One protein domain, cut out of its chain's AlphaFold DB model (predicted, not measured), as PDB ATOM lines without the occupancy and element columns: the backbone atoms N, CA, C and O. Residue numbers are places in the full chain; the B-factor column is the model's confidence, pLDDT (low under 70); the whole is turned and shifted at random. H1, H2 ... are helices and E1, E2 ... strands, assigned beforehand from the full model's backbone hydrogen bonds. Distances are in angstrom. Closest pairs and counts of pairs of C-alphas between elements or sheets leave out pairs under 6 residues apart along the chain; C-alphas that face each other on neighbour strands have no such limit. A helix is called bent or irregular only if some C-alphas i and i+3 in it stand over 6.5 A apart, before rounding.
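What this domain is: This is residues 2 to 186 of the 318 residues of an uncharacterized protein of Odoribacter splanchnicus (UniProt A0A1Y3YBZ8). The model is a long rod: H4 and the bent but nearly straight H5 make a long helical hairpin, and H3 packs on it to complete an up-and-down bundle of H3, H4 and H5b, each running against the one before. At one end sits a small head of short strands, the sheet E1 E2 E5 and the hairpin E3 E4; toward the other end H2 crosses H5a, and residues 2 to 7 of H1 stick out. The printed part has 185 residues, with named elements in the order H1 H2 H3 E1 H4 H5 E2 E3 E4 E5; it is mostly helix, and the sheet of order E1 E2 E5 is mixed. It is only just loose, close to extended, with a radius of gyration of the C-alphas of 23.9 A and spans of 79 by 34 by 25 A.

Where its parts are: H1, residues 2 to 10, begins at C-alpha 2 (27.201, -56.775, -130.544). H2 is residues 13 to 26, 19.8 A long, and H3 residues 28 to 46, 26.7 A. E1 is residues 55 to 58. H4, residues 62 to 100, is 55.7 A long, with a kink of 30 degrees near residue 94; it is irregular, with C-alphas 95 and 98 7.1 A apart. H5, residues 113 to 148, was assigned as one helix by its hydrogen bonds but is bent, with C-alphas 126 and 129 6.6 A apart; its arms are H5a, residues 113 to 126, and H5b, residues 129 to 148, 29.5 A. E2 is residues 150 to 153, E3 158 to 160, E4 166 to 168, and E5 176 to 178, ending at C-alpha 178 (62.296, -63.817, -78.513).

How they stand to each other: H3 touches H5b, with C-alphas of Phe 43 and Leu 141 closest at 6.1 A, a steep tilt of 39 degrees, the same way. H4 touches H3, closest at Thr 42 and Leu 83, C-alphas 7.2 A apart. H4 and H5a form a hairpin, closest at C-alphas of Val 91 and Ser 126, 5.5 A. H2 touches H5a with residues 16 to 20 alone, closest at C-alphas of Phe 16 and Glu 117, 6.1 A. E1, H4, H5 and E2 make a strand-helix-strand unit, parallel neighbour strands with helices between, its crossover right-handed; N 57 and O 151 are 3.0 A apart. E2 and E5 are antiparallel, with N 152 and O 177 at 2.8 A. E3 and E4 are an antiparallel hairpin, with N 159 and O 167 at 2.8 A. H4 and H5b each only graze the sheet. Every O i to N i+4 pair is within hydrogen-bond range in H2, H3 and H5a; H1 has 4 of 5, H4 33 of 35 and H5b 15 of 16.

The domain as a whole: The farthest C-alphas, of Tyr 2 and Ser 160, are 82.2 A apart. The printed part has no cut; the link from H4 to H5, 12 residues, is long, and residues 100 to 106 stand free. Mean pLDDT of the printed part is 76.5; residues 2 to 13, 96, 98 to 117, 161 to 164 and 185 to 186 are under 70.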
ATOM      1  N   TYR A   2      27.927 -57.604-131.535       39.53
ATOM      2  CA  TYR A   2      27.201 -56.775-130.544       39.53
ATOM      3  C   TYR A   2      27.541 -57.046-129.061       39.53
ATOM      4  O   TYR A   2      27.632 -56.119-128.265       39.53
ATOM      5  N   LYS A   3      27.813 -58.305-128.687       41.69
ATOM      6  CA  LYS A   3      28.153 -58.693-127.303       41.69
ATOM      7  C   LYS A   3      29.518 -58.162-126.825       41.69
ATOM      8  O   LYS A   3      29.689 -57.924-125.639       41.69
ATOM      9  N   MET A   4      30.468 -57.952-127.744       35.94
ATOM     10  CA  MET A   4      31.794 -57.389-127.435       35.94
ATOM     11  C   MET A   4      31.744 -55.861-127.279       35.94
ATOM     12  O   MET A   4      32.441 -55.306-126.436       35.94
ATOM     13  N   ILE A   5      30.877 -55.195-128.048       44.62
ATOM     14  CA  ILE A   5      30.678 -53.740-127.995       44.62
ATOM     15  C   ILE A   5      30.015 -53.345-126.665       44.62
ATOM     16  O   ILE A   5      30.523 -52.471-125.971       44.62
ATOM     17  N   ALA A   6      28.977 -54.073-126.237       46.53
ATOM     18  CA  ALA A   6      28.311 -53.832-124.952       46.53
ATOM     19  C   ALA A   6      29.218 -54.084-123.727       46.53
ATOM     20  O   ALA A   6      29.053 -53.447-122.694       46.53
ATOM     21  N   MET A   7      30.195 -54.997-123.818       42.38
ATOM     22  CA  MET A   7      31.113 -55.298-122.708       42.38
ATOM     23  C   MET A   7      32.200 -54.220-122.545       42.38
ATOM     24  O   MET A   7      32.511 -53.831-121.420       42.38
ATOM     25  N   ASN A   8      32.708 -53.674-123.656       45.97
ATOM     26  CA  ASN A   8      33.650 -52.545-123.652       45.97
ATOM     27  C   ASN A   8      32.997 -51.224-123.196       45.97
ATOM     28  O   ASN A   8      33.676 -50.341-122.665       45.97
ATOM     29  N   GLU A   9      31.676 -51.098-123.340       53.34
ATOM     30  CA  GLU A   9      30.910 -50.002-122.737       53.34
ATOM     31  C   GLU A   9      30.803 -50.111-121.211       53.34
ATOM     32  O   GLU A   9      30.628 -49.082-120.566       53.34
ATOM     33  N   VAL A  10      30.940 -51.310-120.625       54.50
ATOM     34  CA  VAL A  10      30.731 -51.555-119.184       54.50
ATOM     35  C   VAL A  10      32.043 -51.557-118.390       54.50
ATOM     36  O   VAL A  10      32.103 -50.920-117.340       54.50
ATOM     37  N   PHE A  11      33.105 -52.221-118.866       59.72
ATOM     38  CA  PHE A  11      34.410 -52.254-118.186       59.72
ATOM     39  C   PHE A  11      35.541 -52.648-119.144       59.72
ATOM     40  O   PHE A  11      35.436 -53.649-119.849       59.72
ATOM     41  N   GLU A  12      36.656 -51.912-119.133       69.56
ATOM     42  CA  GLU A  12      37.822 -52.226-119.966       69.56
ATOM     43  C   GLU A  12      39.110 -52.251-119.130       69.56
ATOM     44  O   GLU A  12      39.514 -51.244-118.550       69.56
ATOM     45  N   TYR A  13      39.811 -53.393-119.103       69.38
ATOM     46  CA  TYR A  13      40.995 -53.577-118.247       69.38
ATOM     47  C   TYR A  13      42.131 -52.584-118.552       69.38
ATOM     48  O   TYR A  13      42.817 -52.126-117.636       69.38
ATOM     49  N   ARG A  14      42.330 -52.210-119.827       76.44
ATOM     50  CA  ARG A  14      43.350 -51.225-120.237       76.44
ATOM     51  C   ARG A  14      43.012 -49.830-119.723       76.44
ATOM     52  O   ARG A  14      43.884 -49.148-119.181       76.44
ATOM     53  N   ARG A  15      41.740 -49.435-119.840       77.88
ATOM     54  CA  ARG A  15      41.213 -48.166-119.324       77.88
ATOM     55  C   ARG A  15      41.307 -48.110-117.802       77.88
ATOM     56  O   ARG A  15      41.820 -47.132-117.264       77.88
ATOM     57  N   PHE A  16      40.922 -49.189-117.124       76.19
ATOM     58  CA  PHE A  16      41.050 -49.329-115.675       76.19
ATOM     59  C   PHE A  16      42.513 -49.237-115.209       76.19
ATOM     60  O   PHE A  16      42.820 -48.506-114.269       76.19
ATOM     61  N   GLY A  17      43.448 -49.896-115.902       77.12
ATOM     62  CA  GLY A  17      44.880 -49.798-115.602       77.12
ATOM     63  C   GLY A  17      45.442 -48.382-115.782       77.12
ATOM     64  O   GLY A  17      46.218 -47.905-114.949       77.12
ATOM     65  N   ALA A  18      45.019 -47.669-116.832       81.44
ATOM     66  CA  ALA A  18      45.383 -46.267-117.039       81.44
ATOM     67  C   ALA A  18      44.803 -45.354-115.944       81.44
ATOM     68  O   ALA A  18      45.510 -44.474-115.442       81.44
ATOM     69  N   LEU A  19      43.556 -45.597-115.527       81.00
ATOM     70  CA  LEU A  19      42.901 -44.897-114.421       81.00
ATOM     71  C   LEU A  19      43.655 -45.108-113.104       81.00
ATOM     72  O   LEU A  19      43.958 -44.131-112.421       81.00
ATOM     73  N   ALA A  20      44.017 -46.351-112.776       80.44
ATOM     74  CA  ALA A  20      44.793 -46.673-111.582       80.44
ATOM     75  C   ALA A  20      46.152 -45.956-111.592       80.44
ATOM     76  O   ALA A  20      46.514 -45.280-110.628       80.44
ATOM     77  N   ARG A  21      46.886 -46.018-112.712       83.94
ATOM     78  CA  ARG A  21      48.183 -45.333-112.856       83.94
ATOM     79  C   ARG A  21      48.054 -43.817-112.681       83.94
ATOM     80  O   ARG A  21      48.910 -43.209-112.037       83.94
ATOM     81  N   LYS A  22      47.006 -43.212-113.243       84.56
ATOM     82  CA  LYS A  22      46.710 -41.784-113.073       84.56
ATOM     83  C   LYS A  22      46.419 -41.456-111.607       84.56
ATOM     84  O   LYS A  22      47.069 -40.572-111.057       84.56
ATOM     85  N   TYR A  23      45.541 -42.224-110.962       82.56
ATOM     86  CA  TYR A  23      45.173 -42.048-109.556       82.56
ATOM     87  C   TYR A  23      46.393 -42.079-108.625       82.56
ATOM     88  O   TYR A  23      46.562 -41.180-107.802       82.56
ATOM     89  N   TYR A  24      47.278 -43.068-108.777       83.25
ATOM     90  CA  TYR A  24      48.482 -43.176-107.949       83.25
ATOM     91  C   TYR A  24      49.498 -42.066-108.218       83.25
ATOM     92  O   TYR A  24      50.192 -41.634-107.300       83.25
ATOM     93  N   ARG A  25      49.585 -41.577-109.459       85.94
ATOM     94  CA  ARG A  25      50.451 -40.443-109.799       85.94
ATOM     95  C   ARG A  25      49.953 -39.153-109.150       85.94
ATOM     96  O   ARG A  25      50.758 -38.423-108.580       85.94
ATOM     97  N   GLU A  26      48.650 -38.900-109.217       85.00
ATOM     98  CA  GLU A  26      48.011 -37.705-108.647       85.00
ATOM     99  C   GLU A  26      48.052 -37.713-107.114       85.00
ATOM    100  O   GLU A  26      48.339 -36.693-106.496       85.00
ATOM    101  N   ASN A  27      47.873 -38.883-106.494       83.50
ATOM    102  CA  ASN A  27      47.834 -39.031-105.037       83.50
ATOM    103  C   ASN A  27      49.166 -39.487-104.418       83.50
ATOM    104  O   ASN A  27      49.201 -39.847-103.242       83.50
ATOM    105  N   ARG A  28      50.281 -39.453-105.163       85.00
ATOM    106  CA  ARG A  28      51.578 -39.996-104.709       85.00
ATOM    107  C   ARG A  28      52.037 -39.411-103.374       85.00
ATOM    108  O   ARG A  28      52.471 -40.154-102.500       85.00
ATOM    109  N   ARG A  29      51.951 -38.085-103.214       87.56
ATOM    110  CA  ARG A  29      52.387 -37.400-101.983       87.56
ATOM    111  C   ARG A  29      51.543 -37.823-100.782       87.56
ATOM    112  O   ARG A  29      52.100 -38.198 -99.759       87.56
ATOM    113  N   LEU A  30      50.218 -37.814-100.938       85.38
ATOM    114  CA  LEU A  30      49.284 -38.240 -99.893       85.38
ATOM    115  C   LEU A  30      49.494 -39.709 -99.521       85.38
ATOM    116  O   LEU A  30      49.548 -40.024 -98.338       85.38
ATOM    117  N   GLY A  31      49.690 -40.584-100.511       85.44
ATOM    118  CA  GLY A  31      49.972 -41.999-100.284       85.44
ATOM    119  C   GLY A  31      51.246 -42.227 -99.468       85.44
ATOM    120  O   GLY A  31      51.219 -42.991 -98.513       85.44
ATOM    121  N   ILE A  32      52.342 -41.528 -99.780       88.62
ATOM    122  CA  ILE A  32      53.607 -41.652 -99.030       88.62
ATOM    123  C   ILE A  32      53.452 -41.148 -97.591       88.62
ATOM    124  O   ILE A  32      53.893 -41.819 -96.661       88.62
ATOM    125  N   ILE A  33      52.806 -39.994 -97.398       89.88
ATOM    126  CA  ILE A  33      52.551 -39.443 -96.058       89.88
ATOM    127  C   ILE A  33      51.699 -40.419 -95.245       89.88
ATOM    128  O   ILE A  33      52.020 -40.712 -94.097       89.88
ATOM    129  N   PHE A  34      50.642 -40.962 -95.852       88.94
ATOM    130  CA  PHE A  34      49.762 -41.925 -95.205       88.94
ATOM    131  C   PHE A  34      50.505 -43.206 -94.809       88.94
ATOM    132  O   PHE A  34      50.368 -43.652 -93.676       88.94
ATOM    133  N   LEU A  35      51.361 -43.746 -95.683       91.00
ATOM    134  CA  LEU A  35      52.215 -44.892 -95.349       91.00
ATOM    135  C   LEU A  35      53.164 -44.589 -94.184       91.00
ATOM    136  O   LEU A  35      53.311 -45.425 -93.296       91.00
ATOM    137  N   GLY A  36      53.752 -43.391 -94.147       90.81
ATOM    138  CA  GLY A  36      54.579 -42.950 -93.022       90.81
ATOM    139  C   GLY A  36      53.798 -42.899 -91.706       90.81
ATOM    140  O   GLY A  36      54.265 -43.418 -90.696       90.81
ATOM    141  N   ILE A  37      52.582 -42.343 -91.723       91.94
ATOM    142  CA  ILE A  37      51.702 -42.278 -90.546       91.94
ATOM    143  C   ILE A  37      51.330 -43.684 -90.063       91.94
ATOM    144  O   ILE A  37      51.472 -43.970 -88.875       91.94
ATOM    145  N   ILE A  38      50.895 -44.571 -90.967       92.56
ATOM    146  CA  ILE A  38      50.567 -45.960 -90.617       92.56
ATOM    147  C   ILE A  38      51.795 -46.645 -90.013       92.56
ATOM    148  O   ILE A  38      51.668 -47.290 -88.975       92.56
ATOM    149  N   GLY A  39      52.977 -46.481 -90.613       91.69
ATOM    150  CA  GLY A  39      54.215 -47.077 -90.115       91.69
ATOM    151  C   GLY A  39      54.572 -46.606 -88.707       91.69
ATOM    152  O   GLY A  39      54.819 -47.432 -87.833       91.69
ATOM    153  N   ILE A  40      54.526 -45.293 -88.457       92.19
ATOM    154  CA  ILE A  40      54.832 -44.707 -87.142       92.19
ATOM    155  C   ILE A  40      53.828 -45.173 -86.088       92.19
ATOM    156  O   ILE A  40      54.235 -45.642 -85.029       92.19
ATOM    157  N   ILE A  41      52.524 -45.079 -86.369       90.50
ATOM    158  CA  ILE A  41      51.481 -45.489 -85.418       90.50
ATOM    159  C   ILE A  41      51.603 -46.983 -85.115       90.50
ATOM    160  O   ILE A  41      51.611 -47.368 -83.950       90.50
ATOM    161  N   THR A  42      51.763 -47.816 -86.146       91.19
ATOM    162  CA  THR A  42      51.944 -49.265 -85.981       91.19
ATOM    163  C   THR A  42      53.164 -49.576 -85.125       91.19
ATOM    164  O   THR A  42      53.062 -50.361 -84.187       91.19
ATOM    165  N   PHE A  43      54.300 -48.930 -85.394       90.31
ATOM    166  CA  PHE A  43      55.521 -49.121 -84.616       90.31
ATOM    167  C   PHE A  43      55.349 -48.708 -83.150       90.31
ATOM    168  O   PHE A  43      55.739 -49.450 -82.250       90.31
ATOM    169  N   LEU A  44      54.717 -47.558 -82.896       87.62
ATOM    170  CA  LEU A  44      54.431 -47.101 -81.538       87.62
ATOM    171  C   LEU A  44      53.515 -48.082 -80.805       87.62
ATOM    172  O   LEU A  44      53.828 -48.458 -79.682       87.62
ATOM    173  N   CYS A  45      52.437 -48.548 -81.434       86.94
ATOM    174  CA  CYS A  45      51.537 -49.527 -80.829       86.94
ATOM    175  C   CYS A  45      52.236 -50.864 -80.542       86.94
ATOM    176  O   CYS A  45      52.061 -51.407 -79.453       86.94
ATOM    177  N   LEU A  46      53.072 -51.358 -81.464       85.75
ATOM    178  CA  LEU A  46      53.894 -52.556 -81.249       85.75
ATOM    179  C   LEU A  46      54.840 -52.393 -80.052       85.75
ATOM    180  O   LEU A  46      55.039 -53.331 -79.287       85.75
ATOM    181  N   CYS A  47      55.373 -51.190 -79.844       82.56
ATOM    182  CA  CYS A  47      56.259 -50.872 -78.727       82.56
ATOM    183  C   CYS A  47      55.525 -50.444 -77.441       82.56
ATOM    184  O   CYS A  47      56.174 -49.912 -76.538       82.56
ATOM    185  N   LYS A  48      54.195 -50.602 -77.351       84.19
ATOM    186  CA  LYS A  48      53.366 -50.085 -76.238       84.19
ATOM    187  C   LYS A  48      53.608 -48.589 -75.955       84.19
ATOM    188  O   LYS A  48      53.688 -48.160 -74.810       84.19
ATOM    189  N   PHE A  49      53.767 -47.798 -77.015       83.94
ATOM    190  CA  PHE A  49      54.075 -46.361 -77.012       83.94
ATOM    191  C   PHE A  49      55.417 -45.966 -76.377       83.94
ATOM    192  O   PHE A  49      55.693 -44.777 -76.228       83.94
ATOM    193  N   ASN A  50      56.292 -46.929 -76.076       82.06
ATOM    194  CA  ASN A  50      57.643 -46.660 -75.599       82.06
ATOM    195  C   ASN A  50      58.670 -47.560 -76.311       82.06
ATOM    196  O   ASN A  50      58.934 -48.673 -75.851       82.06
ATOM    197  N   PRO A  51      59.278 -47.101 -77.420       82.56
ATOM    198  CA  PRO A  51      60.254 -47.891 -78.170       82.56
ATOM    199  C   PRO A  51      61.623 -47.991 -77.484       82.56
ATOM    200  O   PRO A  51      62.445 -48.804 -77.887       82.56
ATOM    201  N   PHE A  52      61.898 -47.182 -76.459       81.81
ATOM    202  CA  PHE A  52      63.230 -47.113 -75.849       81.81
ATOM    203  C   PHE A  52      63.383 -48.025 -74.632       81.81
ATOM    204  O   PHE A  52      64.483 -48.498 -74.350       81.81
ATOM    205  N   LEU A  53      62.290 -48.292 -73.915       79.19
ATOM    206  CA  LEU A  53      62.307 -49.171 -72.751       79.19
ATOM    207  C   LEU A  53      62.261 -50.633 -73.199       79.19
ATOM    208  O   LEU A  53      61.275 -51.044 -73.798       79.19
ATOM    209  N   ARG A  54      63.282 -51.437 -72.907       80.75
ATOM    210  CA  ARG A  54      63.225 -52.886 -73.158       80.75
ATOM    211  C   ARG A  54      62.455 -53.582 -72.040       80.75
ATOM    212  O   ARG A  54      62.605 -53.220 -70.878       80.75
ATOM    213  N   GLU A  55      61.632 -54.556 -72.400       81.12
ATOM    214  CA  GLU A  55      60.825 -55.346 -71.474       81.12
ATOM    215  C   GLU A  55      61.387 -56.765 -71.398       81.12
ATOM    216  O   GLU A  55      61.489 -57.469 -72.408       81.12
ATOM    217  N   TYR A  56      61.745 -57.166 -70.180       83.31
ATOM    218  CA  TYR A  56      62.261 -58.493 -69.880       83.31
ATOM    219  C   TYR A  56      61.218 -59.280 -69.097       83.31
ATOM    220  O   TYR A  56      60.571 -58.745 -68.196       83.31
ATOM    221  N   THR A  57      61.042 -60.549 -69.442       83.62
ATOM    222  CA  THR A  57      60.137 -61.462 -68.739       83.62
ATOM    223  C   THR A  57      60.931 -62.677 -68.293       83.62
ATOM    224  O   THR A  57      61.752 -63.186 -69.053       83.62
ATOM    225  N   GLN A  58      60.730 -63.110 -67.051       83.75
ATOM    226  CA  GLN A  58      61.355 -64.327 -66.551       83.75
ATOM    227  C   GLN A  58      60.573 -65.526 -67.077       83.75
ATOM    228  O   GLN A  58      59.348 -65.543 -66.980       83.75
ATOM    229  N   VAL A  59      61.282 -66.469 -67.689       84.19
ATOM    230  CA  VAL A  59      60.696 -67.627 -68.361       84.19
ATOM    231  C   VAL A  59      61.594 -68.828 -68.080       84.19
ATOM    232  O   VAL A  59      62.602 -69.005 -68.749       84.19
ATOM    233  N   GLU A  60      61.286 -69.615 -67.053       80.31
ATOM    234  CA  GLU A  60      62.192 -70.665 -66.555       80.31
ATOM    235  C   GLU A  60      61.920 -72.027 -67.189       80.31
ATOM    236  O   GLU A  60      62.843 -72.800 -67.448       80.31
ATOM    237  N   ASN A  61      60.644 -72.324 -67.435       83.69
ATOM    238  CA  ASN A  61      60.194 -73.647 -67.852       83.69
ATOM    239  C   ASN A  61      59.749 -73.666 -69.323       83.69
ATOM    240  O   ASN A  61      59.188 -72.683 -69.810       83.69
ATOM    241  N   PRO A  62      59.861 -74.808 -70.034       78.75
ATOM    242  CA  PRO A  62      59.394 -74.928 -71.419       78.75
ATOM    243  C   PRO A  62      57.910 -74.572 -71.622       78.75
ATOM    244  O   PRO A  62      57.533 -74.063 -72.675       78.75
ATOM    245  N   ALA A  63      57.068 -74.813 -70.611       79.31
ATOM    246  CA  ALA A  63      55.662 -74.411 -70.628       79.31
ATOM    247  C   ALA A  63      55.503 -72.880 -70.620       79.31
ATOM    248  O   ALA A  63      54.766 -72.336 -71.436       79.31
ATOM    249  N   GLU A  64      56.274 -72.180 -69.785       79.00
ATOM    250  CA  GLU A  64      56.276 -70.714 -69.714       79.00
ATOM    251  C   GLU A  64      56.818 -70.086 -71.003       79.00
ATOM    252  O   GLU A  64      56.326 -69.046 -71.434       79.00
ATOM    253  N   VAL A  65      57.793 -70.730 -71.660       78.88
ATOM    254  CA  VAL A  65      58.290 -70.318 -72.986       78.88
ATOM    255  C   VAL A  65      57.165 -70.364 -74.012       78.88
ATOM    256  O   VAL A  65      56.965 -69.404 -74.761       78.88
ATOM    257  N   SER A  66      56.407 -71.462 -74.033       75.50
ATOM    258  CA  SER A  66      55.262 -71.615 -74.927       75.50
ATOM    259  C   SER A  66      54.182 -70.570 -74.641       75.50
ATOM    260  O   SER A  66      53.724 -69.906 -75.573       75.50
ATOM    261  N   ASP A  67      53.821 -70.371 -73.373       77.56
ATOM    262  CA  ASP A  67      52.806 -69.395 -72.959       77.56
ATOM    263  C   ASP A  67      53.228 -67.959 -73.294       77.56
ATOM    264  O   ASP A  67      52.432 -67.182 -73.826       77.56
ATOM    265  N   PHE A  68      54.499 -67.611 -73.075       77.19
ATOM    266  CA  PHE A  68      55.074 -66.320 -73.453       77.19
ATOM    267  C   PHE A  68      54.980 -66.083 -74.966       77.19
ATOM    268  O   PHE A  68      54.495 -65.039 -75.416       77.19
ATOM    269  N   ILE A  69      55.393 -67.061 -75.774       78.69
ATOM    270  CA  ILE A  69      55.320 -66.977 -77.237       78.69
ATOM    271  C   ILE A  69      53.862 -66.855 -77.699       78.69
ATOM    272  O   ILE A  69      53.548 -66.025 -78.559       78.69
ATOM    273  N   GLN A  70      52.957 -67.654 -77.136       77.94
ATOM    274  CA  GLN A  70      51.544 -67.668 -77.507       77.94
ATOM    275  C   GLN A  70      50.828 -66.372 -77.120       77.94
ATOM    276  O   GLN A  70      50.061 -65.832 -77.923       77.94
ATOM    277  N   TYR A  71      51.137 -65.820 -75.947       80.25
ATOM    278  CA  TYR A  71      50.644 -64.518 -75.511       80.25
ATOM    279  C   TYR A  71      50.985 -63.427 -76.532       80.25
ATOM    280  O   TYR A  71      50.091 -62.737 -77.031       80.25
ATOM    281  N   TYR A  72      52.257 -63.311 -76.931       80.88
ATOM    282  CA  TYR A  72      52.664 -62.284 -77.895       80.88
ATOM    283  C   TYR A  72      52.108 -62.528 -79.304       80.88
ATOM    284  O   TYR A  72      51.717 -61.562 -79.960       80.88
ATOM    285  N   LYS A  73      51.942 -63.783 -79.750       80.19
ATOM    286  CA  LYS A  73      51.198 -64.105 -80.990       80.19
ATOM    287  C   LYS A  73      49.764 -63.564 -80.954       80.19
ATOM    288  O   LYS A  73      49.257 -63.092 -81.975       80.19
ATOM    289  N   GLY A  74      49.101 -63.636 -79.799       73.19
ATOM    290  CA  GLY A  74      47.773 -63.061 -79.577       73.19
ATOM    291  C   GLY A  74      47.784 -61.532 -79.646       73.19
ATOM    292  O   GLY A  74      47.014 -60.946 -80.411       73.19
ATOM    293  N   VAL A  75      48.712 -60.894 -78.924       79.44
ATOM    294  CA  VAL A  75      48.881 -59.430 -78.901       79.44
ATOM    295  C   VAL A  75      49.157 -58.880 -80.300       79.44
ATOM    296  O   VAL A  75      48.478 -57.951 -80.742       79.44
ATOM    297  N   TYR A  76      50.097 -59.467 -81.045       81.94
ATOM    298  CA  TYR A  76      50.402 -59.032 -82.411       81.94
ATOM    299  C   TYR A  76      49.189 -59.164 -83.334       81.94
ATOM    300  O   TYR A  76      48.935 -58.279 -84.147       81.94
ATOM    301  N   ARG A  77      48.392 -60.223 -83.187       77.94
ATOM    302  CA  ARG A  77      47.188 -60.426 -84.000       77.94
ATOM    303  C   ARG A  77      46.088 -59.414 -83.673       77.94
ATOM    304  O   ARG A  77      45.494 -58.864 -84.599       77.94
ATOM    305  N   GLN A  78      45.855 -59.110 -82.397       76.69
ATOM    306  CA  GLN A  78      44.923 -58.049 -81.990       76.69
ATOM    307  C   GLN A  78      45.371 -56.678 -82.510       76.69
ATOM    308  O   GLN A  78      44.570 -55.952 -83.100       76.69
ATOM    309  N   LEU A  79      46.655 -56.338 -82.354       82.19
ATOM    310  CA  LEU A  79      47.215 -55.082 -82.859       82.19
ATOM    311  C   LEU A  79      47.106 -54.986 -84.382       82.19
ATOM    312  O   LEU A  79      46.722 -53.936 -84.895       82.19
ATOM    313  N   PHE A  80      47.393 -56.076 -85.100       85.44
ATOM    314  CA  PHE A  80      47.266 -56.136 -86.552       85.44
ATOM    315  C   PHE A  80      45.851 -55.754 -86.990       85.44
ATOM    316  O   PHE A  80      45.683 -54.781 -87.725       85.44
ATOM    317  N   TRP A  81      44.838 -56.482 -86.516       79.69
ATOM    318  CA  TRP A  81      43.454 -56.285 -86.948       79.69
ATOM    319  C   TRP A  81      42.830 -54.993 -86.414       79.69
ATOM    320  O   TRP A  81      42.093 -54.335 -87.149       79.69
ATOM    321  N   GLY A  82      43.168 -54.586 -85.186       79.06
ATOM    322  CA  GLY A  82      42.724 -53.325 -84.583       79.06
ATOM    323  C   GLY A  82      43.152 -52.110 -85.394       79.06
ATOM    324  O   GLY A  82      42.328 -51.286 -85.798       79.06
ATOM    325  N   LEU A  83      44.445 -52.030 -85.696       85.62
ATOM    326  CA  LEU A  83      45.003 -50.943 -86.491       85.62
ATOM    327  C   LEU A  83      44.586 -51.034 -87.959       85.62
ATOM    328  O   LEU A  83      44.228 -50.016 -88.549       85.62
ATOM    329  N   TYR A  84      44.557 -52.237 -88.545       85.81
ATOM    330  CA  TYR A  84      44.059 -52.423 -89.908       85.81
ATOM    331  C   TYR A  84      42.620 -51.913 -90.048       85.81
ATOM    332  O   TYR A  84      42.323 -51.196 -90.999       85.81
ATOM    333  N   GLY A  85      41.749 -52.204 -89.075       78.75
ATOM    334  CA  GLY A  85      40.380 -51.690 -89.028       78.75
ATOM    335  C   GLY A  85      40.300 -50.172 -89.014       78.75
ATOM    336  O   GLY A  85      39.570 -49.581 -89.814       78.75
ATOM    337  N   LEU A  86      41.103 -49.532 -88.163       83.62
ATOM    338  CA  LEU A  86      41.201 -48.076 -88.100       83.62
ATOM    339  C   LEU A  86      41.645 -47.483 -89.448       83.62
ATOM    340  O   LEU A  86      41.012 -46.563 -89.968       83.62
ATOM    341  N   PHE A  87      42.714 -48.014 -90.041       87.12
ATOM    342  CA  PHE A  87      43.242 -47.501 -91.304       87.12
ATOM    343  C   PHE A  87      42.304 -47.773 -92.479       87.12
ATOM    344  O   PHE A  87      42.112 -46.889 -93.315       87.12
ATOM    345  N   ALA A  88      41.662 -48.941 -92.520       80.94
ATOM    346  CA  ALA A  88      40.655 -49.277 -93.521       80.94
ATOM    347  C   ALA A  88      39.473 -48.300 -93.471       80.94
ATOM    348  O   ALA A  88      39.024 -47.834 -94.519       80.94
ATOM    349  N   LEU A  89      39.027 -47.910 -92.271       80.44
ATOM    350  CA  LEU A  89      37.999 -46.883 -92.095       80.44
ATOM    351  C   LEU A  89      38.441 -45.521 -92.632       80.44
ATOM    352  O   LEU A  89      37.696 -44.889 -93.380       80.44
ATOM    353  N   VAL A  90      39.656 -45.076 -92.302       85.00
ATOM    354  CA  VAL A  90      40.190 -43.794 -92.789       85.00
ATOM    355  C   VAL A  90      40.278 -43.778 -94.318       85.00
ATOM    356  O   VAL A  90      39.842 -42.811 -94.949       85.00
ATOM    357  N   VAL A  91      40.784 -44.852 -94.933       82.50
ATOM    358  CA  VAL A  91      40.877 -44.951 -96.400       82.50
ATOM    359  C   VAL A  91      39.491 -45.014 -97.033       82.50
ATOM    360  O   VAL A  91      39.270 -44.354 -98.051       82.50
ATOM    361  N   ALA A  92      38.542 -45.739 -96.439       73.44
ATOM    362  CA  ALA A  92      37.163 -45.793 -96.917       73.44
ATOM    363  C   ALA A  92      36.487 -44.416 -96.882       73.44
ATOM    364  O   ALA A  92      35.925 -43.971 -97.879       73.44
ATOM    365  N   LEU A  93      36.618 -43.674 -95.781       75.75
ATOM    366  CA  LEU A  93      36.074 -42.318 -95.669       75.75
ATOM    367  C   LEU A  93      36.730 -41.349 -96.659       75.75
ATOM    368  O   LEU A  93      36.042 -40.542 -97.287       75.75
ATOM    369  N   HIS A  94      38.050 -41.434 -96.834       79.88
ATOM    370  CA  HIS A  94      38.774 -40.580 -97.772       79.88
ATOM    371  C   HIS A  94      38.380 -40.855 -99.225       79.88
ATOM    372  O   HIS A  94      38.074 -39.929 -99.975       79.88
ATOM    373  N   SER A  95      38.356 -42.124 -99.620       72.06
ATOM    374  CA  SER A  95      37.988 -42.538-100.977       72.06
ATOM    375  C   SER A  95      36.523 -42.244-101.302       72.06
ATOM    376  O   SER A  95      36.196 -41.978-102.459       72.06
ATOM    377  N   LEU A  96      35.655 -42.202-100.287       68.12
ATOM    378  CA  LEU A  96      34.259 -41.810-100.441       68.12
ATOM    379  C   LEU A  96      33.993 -40.305-100.322       68.12
ATOM    380  O   LEU A  96      32.879 -39.864-100.601       68.12
ATOM    381  N   ARG A  97      34.999 -39.486 -99.988       70.25
ATOM    382  CA  ARG A  97      34.852 -38.031 -99.799       70.25
ATOM    383  C   ARG A  97      34.220 -37.342-101.006       70.25
ATOM    384  O   ARG A  97      33.303 -36.541-100.841       70.25
ATOM    385  N   ASP A  98      34.661 -37.687-102.214       61.22
ATOM    386  CA  ASP A  98      34.116 -37.128-103.458       61.22
ATOM    387  C   ASP A  98      32.647 -37.502-103.689       61.22
ATOM    388  O   ASP A  98      31.917 -36.770-104.366       61.22
ATOM    389  N   PHE A  99      32.202 -38.617-103.107       57.78
ATOM    390  CA  PHE A  99      30.816 -39.060-103.146       57.78
ATOM    391  C   PHE A  99      29.960 -38.431-102.044       57.78
ATOM    392  O   PHE A  99      28.750 -38.412-102.213       57.78
ATOM    393  N   VAL A 100      30.536 -37.872-100.976       56.38
ATOM    394  CA  VAL A 100      29.803 -37.217 -99.870       56.38
ATOM    395  C   VAL A 100      29.459 -35.751-100.172       56.38
ATOM    396  O   VAL A 100      28.508 -35.218 -99.604       56.38
ATOM    397  N   VAL A 101      30.167 -35.094-101.099       61.69
ATOM    398  CA  VAL A 101      29.891 -33.693-101.474       61.69
ATOM    399  C   VAL A 101      28.446 -33.540-101.979       61.69
ATOM    400  O   VAL A 101      28.030 -34.243-102.914       61.69
ATOM    401  N   LYS A 102      27.696 -32.624-101.340       54.41
ATOM    402  CA  LYS A 102      26.250 -32.390-101.533       54.41
ATOM    403  C   LYS A 102      25.881 -32.035-102.978       54.41
ATOM    404  O   LYS A 102      24.864 -32.509-103.470       54.41
ATOM    405  N   ASP A 103      26.752 -31.317-103.682       53.69
ATOM    406  CA  ASP A 103      26.429 -30.722-104.988       53.69
ATOM    407  C   ASP A 103      26.649 -31.668-106.187       53.69
ATOM    408  O   ASP A 103      26.332 -31.331-107.328       53.69
ATOM    409  N   LYS A 104      27.179 -32.883-105.968       54.72
ATOM    410  CA  LYS A 104      27.387 -33.873-107.042       54.72
ATOM    411  C   LYS A 104      26.185 -34.815-107.187       54.72
ATOM    412  O   LYS A 104      25.947 -35.677-106.332       54.72
ATOM    413  N   ILE A 105      25.470 -34.677-108.309       52.81
ATOM    414  CA  ILE A 105      24.251 -35.418-108.684       52.81
ATOM    415  C   ILE A 105      24.490 -36.938-108.660       52.81
ATOM    416  O   ILE A 105      25.381 -37.438-109.340       52.81
ATOM    417  N   LEU A 106      23.616 -37.685-107.970       48.25
ATOM    418  CA  LEU A 106      23.584 -39.162-107.875       48.25
ATOM    419  C   LEU A 106      23.719 -39.912-109.226       48.25
ATOM    420  O   LEU A 106      24.180 -41.046-109.254       48.25
ATOM    421  N   ASN A 107      23.388 -39.288-110.362       44.50
ATOM    422  CA  ASN A 107      23.599 -39.877-111.691       44.50
ATOM    423  C   ASN A 107      25.087 -40.115-112.005       44.50
ATOM    424  O   ASN A 107      25.405 -41.041-112.737       44.50
ATOM    425  N   THR A 108      26.005 -39.369-111.378       46.72
ATOM    426  CA  THR A 108      27.453 -39.648-111.432       46.72
ATOM    427  C   THR A 108      27.908 -40.787-110.519       46.72
ATOM    428  O   THR A 108      29.091 -41.086-110.517       46.72
ATOM    429  N   LEU A 109      27.010 -41.432-109.765       47.88
ATOM    430  CA  LEU A 109      27.256 -42.693-109.044       47.88
ATOM    431  C   LEU A 109      26.718 -43.915-109.816       47.88
ATOM    432  O   LEU A 109      27.176 -45.028-109.585       47.88
ATOM    433  N   LEU A 110      25.773 -43.707-110.744       50.22
ATOM    434  CA  LEU A 110      25.006 -44.769-111.409       50.22
ATOM    435  C   LEU A 110      25.348 -44.967-112.907       50.22
ATOM    436  O   LEU A 110      24.631 -45.720-113.559       50.22
ATOM    437  N   LEU A 111      26.428 -44.328-113.412       47.69
ATOM    438  CA  LEU A 111      27.225 -44.541-114.664       47.69
ATOM    439  C   LEU A 111      27.518 -43.208-115.399       47.69
ATOM    440  O   LEU A 111      26.674 -42.313-115.382       47.69
ATOM    441  N   PRO A 112      28.715 -43.016-116.004       48.19
ATOM    442  CA  PRO A 112      29.331 -43.842-117.064       48.19
ATOM    443  C   PRO A 112      30.257 -44.931-116.509       48.19
ATOM    444  O   PRO A 112      30.630 -44.850-115.345       48.19
ATOM    445  N   ALA A 113      30.705 -45.903-117.313       51.50
ATOM    446  CA  ALA A 113      31.643 -46.961-116.887       51.50
ATOM    447  C   ALA A 113      32.884 -46.465-116.119       51.50
ATOM    448  O   ALA A 113      33.393 -47.153-115.239       51.50
ATOM    449  N   SER A 114      33.299 -45.216-116.355       59.00
ATOM    450  CA  SER A 114      34.338 -44.539-115.571       59.00
ATOM    451  C   SER A 114      34.030 -44.396-114.068       59.00
ATOM    452  O   SER A 114      34.950 -44.352-113.259       59.00
ATOM    453  N   VAL A 115      32.761 -44.306-113.667       62.56
ATOM    454  CA  VAL A 115      32.319 -44.193-112.266       62.56
ATOM    455  C   VAL A 115      32.412 -45.541-111.571       62.56
ATOM    456  O   VAL A 115      32.926 -45.614-110.458       62.56
ATOM    457  N   PHE A 116      31.968 -46.605-112.245       65.56
ATOM    458  CA  PHE A 116      32.123 -47.967-111.748       65.56
ATOM    459  C   PHE A 116      33.607 -48.323-111.602       65.56
ATOM    460  O   PHE A 116      34.028 -48.781-110.548       65.56
ATOM    461  N   GLU A 117      34.431 -48.012-112.605       69.38
ATOM    462  CA  GLU A 117      35.884 -48.202-112.541       69.38
ATOM    463  C   GLU A 117      36.526 -47.427-111.381       69.38
ATOM    464  O   GLU A 117      37.372 -47.967-110.676       69.38
ATOM    465  N   LYS A 118      36.093 -46.189-111.117       72.69
ATOM    466  CA  LYS A 118      36.546 -45.419-109.946       72.69
ATOM    467  C   LYS A 118      36.111 -46.052-108.626       72.69
ATOM    468  O   LYS A 118      36.901 -46.064-107.688       72.69
ATOM    469  N   TYR A 119      34.891 -46.581-108.553       71.50
ATOM    470  CA  TYR A 119      34.395 -47.288-107.372       71.50
ATOM    471  C   TYR A 119      35.188 -48.572-107.109       71.50
ATOM    472  O   TYR A 119      35.678 -48.771-106.003       71.50
ATOM    473  N   VAL A 120      35.379 -49.407-108.133       72.69
ATOM    474  CA  VAL A 120      36.175 -50.639-108.031       72.69
ATOM    475  C   VAL A 120      37.613 -50.315-107.637       72.69
ATOM    476  O   VAL A 120      38.176 -50.988-106.779       72.69
ATOM    477  N   LEU A 121      38.199 -49.258-108.203       76.06
ATOM    478  CA  LEU A 121      39.532 -48.798-107.822       76.06
ATOM    479  C   LEU A 121      39.580 -48.357-106.353       76.06
ATOM    480  O   LEU A 121      40.494 -48.752-105.635       76.06
ATOM    481  N   ALA A 122      38.603 -47.571-105.895       74.81
ATOM    482  CA  ALA A 122      38.502 -47.142-104.500       74.81
ATOM    483  C   ALA A 122      38.384 -48.340-103.546       74.81
ATOM    484  O   ALA A 122      39.131 -48.414-102.574       74.81
ATOM    485  N   PHE A 123      37.520 -49.300-103.878       74.12
ATOM    486  CA  PHE A 123      37.310 -50.521-103.106       74.12
ATOM    487  C   PHE A 123      38.565 -51.395-103.032       74.12
ATOM    488  O   PHE A 123      38.974 -51.808-101.946       74.12
ATOM    489  N   LEU A 124      39.205 -51.667-104.174       77.38
ATOM    490  CA  LEU A 124      40.438 -52.455-104.218       77.38
ATOM    491  C   LEU A 124      41.562 -51.762-103.450       77.38
ATOM    492  O   LEU A 124      42.320 -52.430-102.750       77.38
ATOM    493  N   ASN A 125      41.646 -50.433-103.525       78.88
ATOM    494  CA  ASN A 125      42.652 -49.676-102.793       78.88
ATOM    495  C   ASN A 125      42.419 -49.714-101.278       78.88
ATOM    496  O   ASN A 125      43.374 -49.884-100.524       78.88
ATOM    497  N   SER A 126      41.170 -49.592-100.824       73.88
ATOM    498  CA  SER A 126      40.825 -49.592 -99.397       73.88
ATOM    499  C   SER A 126      40.865 -50.964 -98.737       73.88
ATOM    500  O   SER A 126      40.945 -51.039 -97.517       73.88
ATOM    501  N   THR A 127      40.741 -52.036 -99.521       73.44
ATOM    502  CA  THR A 127      40.692 -53.409 -99.004       73.44
ATOM    503  C   THR A 127      41.954 -54.167 -99.385       73.44
ATOM    504  O   THR A 127      42.827 -54.359 -98.553       73.44
ATOM    505  N   VAL A 128      42.102 -54.551-100.651       78.94
ATOM    506  CA  VAL A 128      43.174 -55.441-101.110       78.94
ATOM    507  C   VAL A 128      44.548 -54.779-101.039       78.94
ATOM    508  O   VAL A 128      45.464 -55.334-100.438       78.94
ATOM    509  N   VAL A 129      44.712 -53.593-101.633       83.81
ATOM    510  CA  VAL A 129      46.021 -52.918-101.670       83.81
ATOM    511  C   VAL A 129      46.440 -52.509-100.265       83.81
ATOM    512  O   VAL A 129      47.575 -52.778 -99.873       83.81
ATOM    513  N   LEU A 130      45.528 -51.908 -99.494       86.94
ATOM    514  CA  LEU A 130      45.800 -51.554 -98.105       86.94
ATOM    515  C   LEU A 130      46.183 -52.785 -97.280       86.94
ATOM    516  O   LEU A 130      47.186 -52.720 -96.580       86.94
ATOM    517  N   LEU A 131      45.447 -53.899 -97.392       86.00
ATOM    518  CA  LEU A 131      45.758 -55.138 -96.673       86.00
ATOM    519  C   LEU A 131      47.165 -55.631 -96.998       86.00
ATOM    520  O   LEU A 131      47.928 -55.911 -96.082       86.00
ATOM    521  N   VAL A 132      47.518 -55.731 -98.282       86.12
ATOM    522  CA  VAL A 132      48.826 -56.251 -98.707       86.12
ATOM    523  C   VAL A 132      49.957 -55.358 -98.204       86.12
ATOM    524  O   VAL A 132      50.933 -55.851 -97.642       86.12
ATOM    525  N   VAL A 133      49.827 -54.041 -98.370       90.12
ATOM    526  CA  VAL A 133      50.863 -53.095 -97.936       90.12
ATOM    527  C   VAL A 133      50.980 -53.069 -96.413       90.12
ATOM    528  O   VAL A 133      52.089 -53.093 -95.881       90.12
ATOM    529  N   TYR A 134      49.848 -53.063 -95.711       91.12
ATOM    530  CA  TYR A 134      49.816 -53.097 -94.254       91.12
ATOM    531  C   TYR A 134      50.393 -54.403 -93.707       91.12
ATOM    532  O   TYR A 134      51.161 -54.366 -92.754       91.12
ATOM    533  N   LEU A 135      50.106 -55.540 -94.343       90.00
ATOM    534  CA  LEU A 135      50.663 -56.837 -93.980       90.00
ATOM    535  C   LEU A 135      52.187 -56.841 -94.066       90.00
ATOM    536  O   LEU A 135      52.848 -57.165 -93.082       90.00
ATOM    537  N   LEU A 136      52.750 -56.424 -95.201       90.62
ATOM    538  CA  LEU A 136      54.204 -56.362 -95.373       90.62
ATOM    539  C   LEU A 136      54.856 -55.443 -94.335       90.62
ATOM    540  O   LEU A 136      55.852 -55.808 -93.713       90.62
ATOM    541  N   MET A 137      54.272 -54.265 -94.119       93.62
ATOM    542  CA  MET A 137      54.801 -53.301 -93.164       93.62
ATOM    543  C   MET A 137      54.690 -53.788 -91.718       93.62
ATOM    544  O   MET A 137      55.640 -53.639 -90.954       93.62
ATOM    545  N   PHE A 138      53.561 -54.384 -91.340       92.75
ATOM    546  CA  PHE A 138      53.350 -54.893 -89.992       92.75
ATOM    547  C   PHE A 138      54.335 -56.011 -89.670       92.75
ATOM    548  O   PHE A 138      54.985 -55.945 -88.636       92.75
ATOM    549  N   TYR A 139      54.504 -56.995 -90.559       90.44
ATOM    550  CA  TYR A 139      55.468 -58.077 -90.342       90.44
ATOM    551  C   TYR A 139      56.906 -57.557 -90.246       90.44
ATOM    552  O   TYR A 139      57.656 -58.014 -89.386       90.44
ATOM    553  N   ALA A 140      57.279 -56.560 -91.056       91.19
ATOM    554  CA  ALA A 140      58.592 -55.927 -90.956       91.19
ATOM    555  C   ALA A 140      58.790 -55.218 -89.602       91.19
ATOM    556  O   ALA A 140      59.778 -55.461 -88.912       91.19
ATOM    557  N   LEU A 141      57.838 -54.379 -89.181       91.75
ATOM    558  CA  LEU A 141      57.922 -53.635 -87.918       91.75
ATOM    559  C   LEU A 141      57.825 -54.545 -86.689       91.75
ATOM    560  O   LEU A 141      58.534 -54.333 -85.703       91.75
ATOM    561  N   ALA A 142      56.972 -55.565 -86.738       88.69
ATOM    562  CA  ALA A 142      56.829 -56.546 -85.673       88.69
ATOM    563  C   ALA A 142      58.089 -57.409 -85.551       88.69
ATOM    564  O   ALA A 142      58.515 -57.667 -84.433       88.69
ATOM    565  N   SER A 143      58.749 -57.755 -86.665       88.75
ATOM    566  CA  SER A 143      60.038 -58.464 -86.643       88.75
ATOM    567  C   SER A 143      61.154 -57.617 -86.043       88.75
ATOM    568  O   SER A 143      62.015 -58.138 -85.338       88.75
ATOM    569  N   VAL A 144      61.155 -56.309 -86.307       88.31
ATOM    570  CA  VAL A 144      62.090 -55.392 -85.650       88.31
ATOM    571  C   VAL A 144      61.779 -55.341 -84.157       88.31
ATOM    572  O   VAL A 144      62.672 -55.546 -83.346       88.31
ATOM    573  N   THR A 145      60.518 -55.166 -83.772       86.38
ATOM    574  CA  THR A 145      60.111 -55.085 -82.360       86.38
ATOM    575  C   THR A 145      60.446 -56.367 -81.587       86.38
ATOM    576  O   THR A 145      61.048 -56.294 -80.516       86.38
ATOM    577  N   SER A 146      60.156 -57.545 -82.142       85.25
ATOM    578  CA  SER A 146      60.440 -58.834 -81.499       85.25
ATOM    579  C   SER A 146      61.933 -59.088 -81.271       85.25
ATOM    580  O   SER A 146      62.297 -59.808 -80.341       85.25
ATOM    581  N   SER A 147      62.799 -58.481 -82.087       83.44
ATOM    582  CA  SER A 147      64.250 -58.662 -81.984       83.44
ATOM    583  C   SER A 147      64.887 -57.951 -80.784       83.44
ATOM    584  O   SER A 147      65.891 -58.436 -80.271       83.44
ATOM    585  N   TYR A 148      64.328 -56.825 -80.316       82.12
ATOM    586  CA  TYR A 148      64.991 -55.998 -79.291       82.12
ATOM    587  C   TYR A 148      64.109 -55.566 -78.111       82.12
ATOM    588  O   TYR A 148      64.654 -55.209 -77.064       82.12
ATOM    589  N   LYS A 149      62.781 -55.511 -78.275       82.19
ATOM    590  CA  LYS A 149      61.879 -54.872 -77.302       82.19
ATOM    591  C   LYS A 149      61.390 -55.843 -76.232       82.19
ATOM    592  O   LYS A 149      61.370 -55.456 -75.068       82.19
ATOM    593  N   PHE A 150      60.995 -57.055 -76.620       82.44
ATOM    594  CA  PHE A 150      60.435 -58.065 -75.720       82.44
ATOM    595  C   PHE A 150      61.338 -59.296 -75.691       82.44
ATOM    596  O   PHE A 150      61.550 -59.940 -76.722       82.44
ATOM    597  N   THR A 151      61.875 -59.619 -74.517       83.69
ATOM    598  CA  THR A 151      62.842 -60.709 -74.361       83.69
ATOM    599  C   THR A 151      62.532 -61.537 -73.119       83.69
ATOM    600  O   THR A 151      62.484 -61.013 -72.008       83.69
ATOM    601  N   GLY A 152      62.327 -62.837 -73.313       81.56
ATOM    602  CA  GLY A 152      62.257 -63.829 -72.249       81.56
ATOM    603  C   GLY A 152      63.659 -64.264 -71.830       81.56
ATOM    604  O   GLY A 152      64.520 -64.474 -72.687       81.56
ATOM    605  N   LEU A 153      63.896 -64.372 -70.526       83.94
ATOM    606  CA  LEU A 153      65.166 -64.799 -69.942       83.94
ATOM    607  C   LEU A 153      64.915 -65.850 -68.858       83.94
ATOM    608  O   LEU A 153      64.050 -65.651 -68.007       83.94
ATOM    609  N   ASN A 154      65.728 -66.908 -68.817       81.12
ATOM    610  CA  ASN A 154      65.582 -67.967 -67.803       81.12
ATOM    611  C   ASN A 154      65.930 -67.505 -66.381       81.12
ATOM    612  O   ASN A 154      65.521 -68.124 -65.410       81.12
ATOM    613  N   ARG A 155      66.703 -66.425 -66.236       78.44
ATOM    614  CA  ARG A 155      66.987 -65.768 -64.953       78.44
ATOM    615  C   ARG A 155      66.967 -64.266 -65.143       78.44
ATOM    616  O   ARG A 155      67.456 -63.768 -66.158       78.44
ATOM    617  N   LEU A 156      66.406 -63.555 -64.172       80.06
ATOM    618  CA  LEU A 156      66.171 -62.120 -64.267       80.06
ATOM    619  C   LEU A 156      66.747 -61.412 -63.037       80.06
ATOM    620  O   LEU A 156      66.050 -61.047 -62.099       80.06
ATOM    621  N   GLU A 157      68.066 -61.246 -63.053       80.94
ATOM    622  CA  GLU A 157      68.806 -60.448 -62.074       80.94
ATOM    623  C   GLU A 157      69.171 -59.114 -62.715       80.94
ATOM    624  O   GLU A 157      69.573 -59.096 -63.871       80.94
ATOM    625  N   TYR A 158      69.044 -57.993 -62.010       81.56
ATOM    626  CA  TYR A 158      69.377 -56.678 -62.563       81.56
ATOM    627  C   TYR A 158      70.746 -56.200 -62.081       81.56
ATOM    628  O   TYR A 158      71.039 -56.221 -60.887       81.56
ATOM    629  N   VAL A 159      71.553 -55.685 -63.005       80.00
ATOM    630  CA  VAL A 159      72.814 -54.992 -62.723       80.00
ATOM    631  C   VAL A 159      72.673 -53.532 -63.131       80.00
ATOM    632  O   VAL A 159      71.959 -53.192 -64.077       80.00
ATOM    633  N   SER A 160      73.366 -52.645 -62.422       76.94
ATOM    634  CA  SER A 160      73.480 -51.251 -62.847       76.94
ATOM    635  C   SER A 160      74.327 -51.171 -64.116       76.94
ATOM    636  O   SER A 160      75.514 -51.488 -64.105       76.94
ATOM    637  N   GLY A 161      73.707 -50.764 -65.218       68.44
ATOM    638  CA  GLY A 161      74.384 -50.473 -66.472       68.44
ATOM    639  C   GLY A 161      75.162 -49.159 -66.413       68.44
ATOM    640  O   GLY A 161      74.948 -48.318 -65.539       68.44
ATOM    641  N   SER A 162      76.027 -48.943 -67.404       69.81
ATOM    642  CA  SER A 162      76.956 -47.802 -67.480       69.81
ATOM    643  C   SER A 162      76.308 -46.410 -67.467       69.81
ATOM    644  O   SER A 162      77.006 -45.419 -67.290       69.81
ATOM    645  N   PHE A 163      74.988 -46.324 -67.648       67.56
ATOM    646  CA  PHE A 163      74.213 -45.078 -67.619       67.56
ATOM    647  C   PHE A 163      73.257 -44.984 -66.417       67.56
ATOM    648  O   PHE A 163      72.327 -44.187 -66.439       67.56
ATOM    649  N   GLY A 164      73.440 -45.815 -65.383       65.94
ATOM    650  CA  GLY A 164      72.563 -45.851 -64.202       65.94
ATOM    651  C   GLY A 164      71.229 -46.577 -64.419       65.94
ATOM    652  O   GLY A 164      70.414 -46.651 -63.505       65.94
ATOM    653  N   ASN A 165      71.010 -47.150 -65.606       72.56
ATOM    654  CA  ASN A 165      69.829 -47.956 -65.911       72.56
ATOM    655  C   ASN A 165      70.011 -49.385 -65.396       72.56
ATOM    656  O   ASN A 165      71.092 -49.954 -65.539       72.56
ATOM    657  N   GLN A 166      68.953 -49.995 -64.870       74.44
ATOM    658  CA  GLN A 166      68.962 -51.419 -64.538       74.44
ATOM    659  C   GLN A 166      68.842 -52.249 -65.822       74.44
ATOM    660  O   GLN A 166      67.898 -52.086 -66.594       74.44
ATOM    661  N   VAL A 167      69.819 -53.119 -66.067       76.62
ATOM    662  CA  VAL A 167      69.877 -54.029 -67.222       76.62
ATOM    663  C   VAL A 167      69.994 -55.452 -66.681       76.62
ATOM    664  O   VAL A 167      70.693 -55.641 -65.685       76.62
ATOM    665  N   PRO A 168      69.336 -56.459 -67.277       79.94
ATOM    666  CA  PRO A 168      69.491 -57.828 -66.812       79.94
ATOM    667  C   PRO A 168      70.952 -58.293 -66.902       79.94
ATOM    668  O   PRO A 168      71.641 -58.039 -67.894       79.94
ATOM    669  N   ALA A 169      71.412 -58.974 -65.856       79.56
ATOM    670  CA  ALA A 169      72.685 -59.664 -65.791       79.56
ATOM    671  C   ALA A 169      72.680 -60.781 -66.834       79.56
ATOM    672  O   ALA A 169      71.852 -61.688 -66.767       79.56
ATOM    673  N   MET A 170      73.606 -60.716 -67.791       78.50
ATOM    674  CA  MET A 170      73.818 -61.804 -68.740       78.50
ATOM    675  C   MET A 170      74.762 -62.831 -68.111       78.50
ATOM    676  O   MET A 170      75.967 -62.590 -68.020       78.50
ATOM    677  N   THR A 171      74.227 -63.960 -67.644       77.56
ATOM    678  CA  THR A 171      75.031 -65.057 -67.075       77.56
ATOM    679  C   THR A 171      75.428 -66.071 -68.156       77.56
ATOM    680  O   THR A 171      74.630 -66.334 -69.060       77.56
ATOM    681  N   PRO A 172      76.624 -66.687 -68.090       75.94
ATOM    682  CA  PRO A 172      77.001 -67.753 -69.018       75.94
ATOM    683  C   PRO A 172      75.971 -68.896 -69.020       75.94
ATOM    684  O   PRO A 172      75.632 -69.420 -67.962       75.94
ATOM    685  N   GLY A 173      75.481 -69.280 -70.205       77.31
ATOM    686  CA  GLY A 173      74.469 -70.335 -70.368       77.31
ATOM    687  C   GLY A 173      73.009 -69.874 -70.264       77.31
ATOM    688  O   GLY A 173      72.114 -70.711 -70.264       77.31
ATOM    689  N   GLN A 174      72.750 -68.567 -70.179       78.38
ATOM    690  CA  GLN A 174      71.394 -68.020 -70.176       78.38
ATOM    691  C   GLN A 174      70.730 -68.155 -71.548       78.38
ATOM    692  O   GLN A 174      71.262 -67.689 -72.557       78.38
ATOM    693  N   GLU A 175      69.546 -68.761 -71.574       80.44
ATOM    694  CA  GLU A 175      68.729 -68.813 -72.780       80.44
ATOM    695  C   GLU A 175      67.964 -67.501 -72.958       80.44
ATOM    696  O   GLU A 175      67.474 -66.893 -71.999       80.44
ATOM    697  N   VAL A 176      67.898 -67.060 -74.213       83.12
ATOM    698  CA  VAL A 176      67.216 -65.838 -74.630       83.12
ATOM    699  C   VAL A 176      66.081 -66.237 -75.555       83.12
ATOM    700  O   VAL A 176      66.307 -66.787 -76.634       83.12
ATOM    701  N   VAL A 177      64.855 -65.944 -75.138       84.25
ATOM    702  CA  VAL A 177      63.643 -66.244 -75.899       84.25
ATOM    703  C   VAL A 177      63.101 -64.954 -76.498       84.25
ATOM    704  O   VAL A 177      62.798 -63.994 -75.792       84.25
ATOM    705  N   HIS A 178      62.942 -64.926 -77.817       84.50
ATOM    706  CA  HIS A 178      62.296 -63.817 -78.513       84.50
ATOM    707  C   HIS A 178      60.816 -64.107 -78.748       84.50
ATOM    708  O   HIS A 178      60.406 -65.251 -78.933       84.50
ATOM    709  N   THR A 179      59.998 -63.055 -78.770       84.00
ATOM    710  CA  THR A 179      58.579 -63.190 -79.127       84.00
ATOM    711  C   THR A 179      58.417 -63.579 -80.596       84.00
ATOM    712  O   THR A 179      59.194 -63.136 -81.442       84.00
ATOM    713  N   GLU A 180      57.356 -64.310 -80.926       81.50
ATOM    714  CA  GLU A 180      57.027 -64.658 -82.309       81.50
ATOM    715  C   GLU A 180      55.736 -63.973 -82.764       81.50
ATOM    716  O   GLU A 180      54.764 -63.872 -82.018       81.50
ATOM    717  N   ILE A 181      55.702 -63.540 -84.025       76.38
ATOM    718  CA  ILE A 181      54.552 -62.829 -84.609       76.38
ATOM    719  C   ILE A 181      53.397 -63.798 -84.913       76.38
ATOM    720  O   ILE A 181      52.226 -63.453 -84.774       76.38
ATOM    721  N   GLY A 182      53.725 -65.032 -85.311       77.62
ATOM    722  CA  GLY A 182      52.748 -66.026 -85.758       77.62
ATOM    723  C   GLY A 182      52.005 -65.627 -87.042       77.62
ATOM    724  O   GLY A 182      52.323 -64.641 -87.714       77.62
ATOM    725  N   ASN A 183      51.003 -66.425 -87.415       77.25
ATOM    726  CA  ASN A 183      50.114 -66.112 -88.533       77.25
ATOM    727  C   ASN A 183      48.964 -65.215 -88.046       77.25
ATOM    728  O   ASN A 183      48.114 -65.663 -87.275       77.25
ATOM    729  N   VAL A 184      48.901 -63.969 -88.524       71.94
ATOM    730  CA  VAL A 184      47.823 -63.022 -88.174       71.94
ATOM    731  C   VAL A 184      46.451 -63.433 -88.727       71.94
ATOM    732  O   VAL A 184      45.430 -62.946 -88.244       71.94
ATOM    733  N   PHE A 185      46.410 -64.353 -89.695       67.25
ATOM    734  CA  PHE A 185      45.188 -64.992 -90.200       67.25
ATOM    735  C   PHE A 185      44.868 -66.313 -89.505       67.25
ATOM    736  O   PHE A 185      43.964 -67.030 -89.936       67.25
ATOM    737  N   ASN A 186      45.606 -66.675 -88.455       65.56
ATOM    738  CA  ASN A 186      45.183 -67.785 -87.630       65.56
ATOM    739  C   ASN A 186      43.968 -67.338 -86.804       65.56
ATOM    740  O   ASN A 186      44.111 -66.607 -85.832       65.56
TER     741      ASN A 186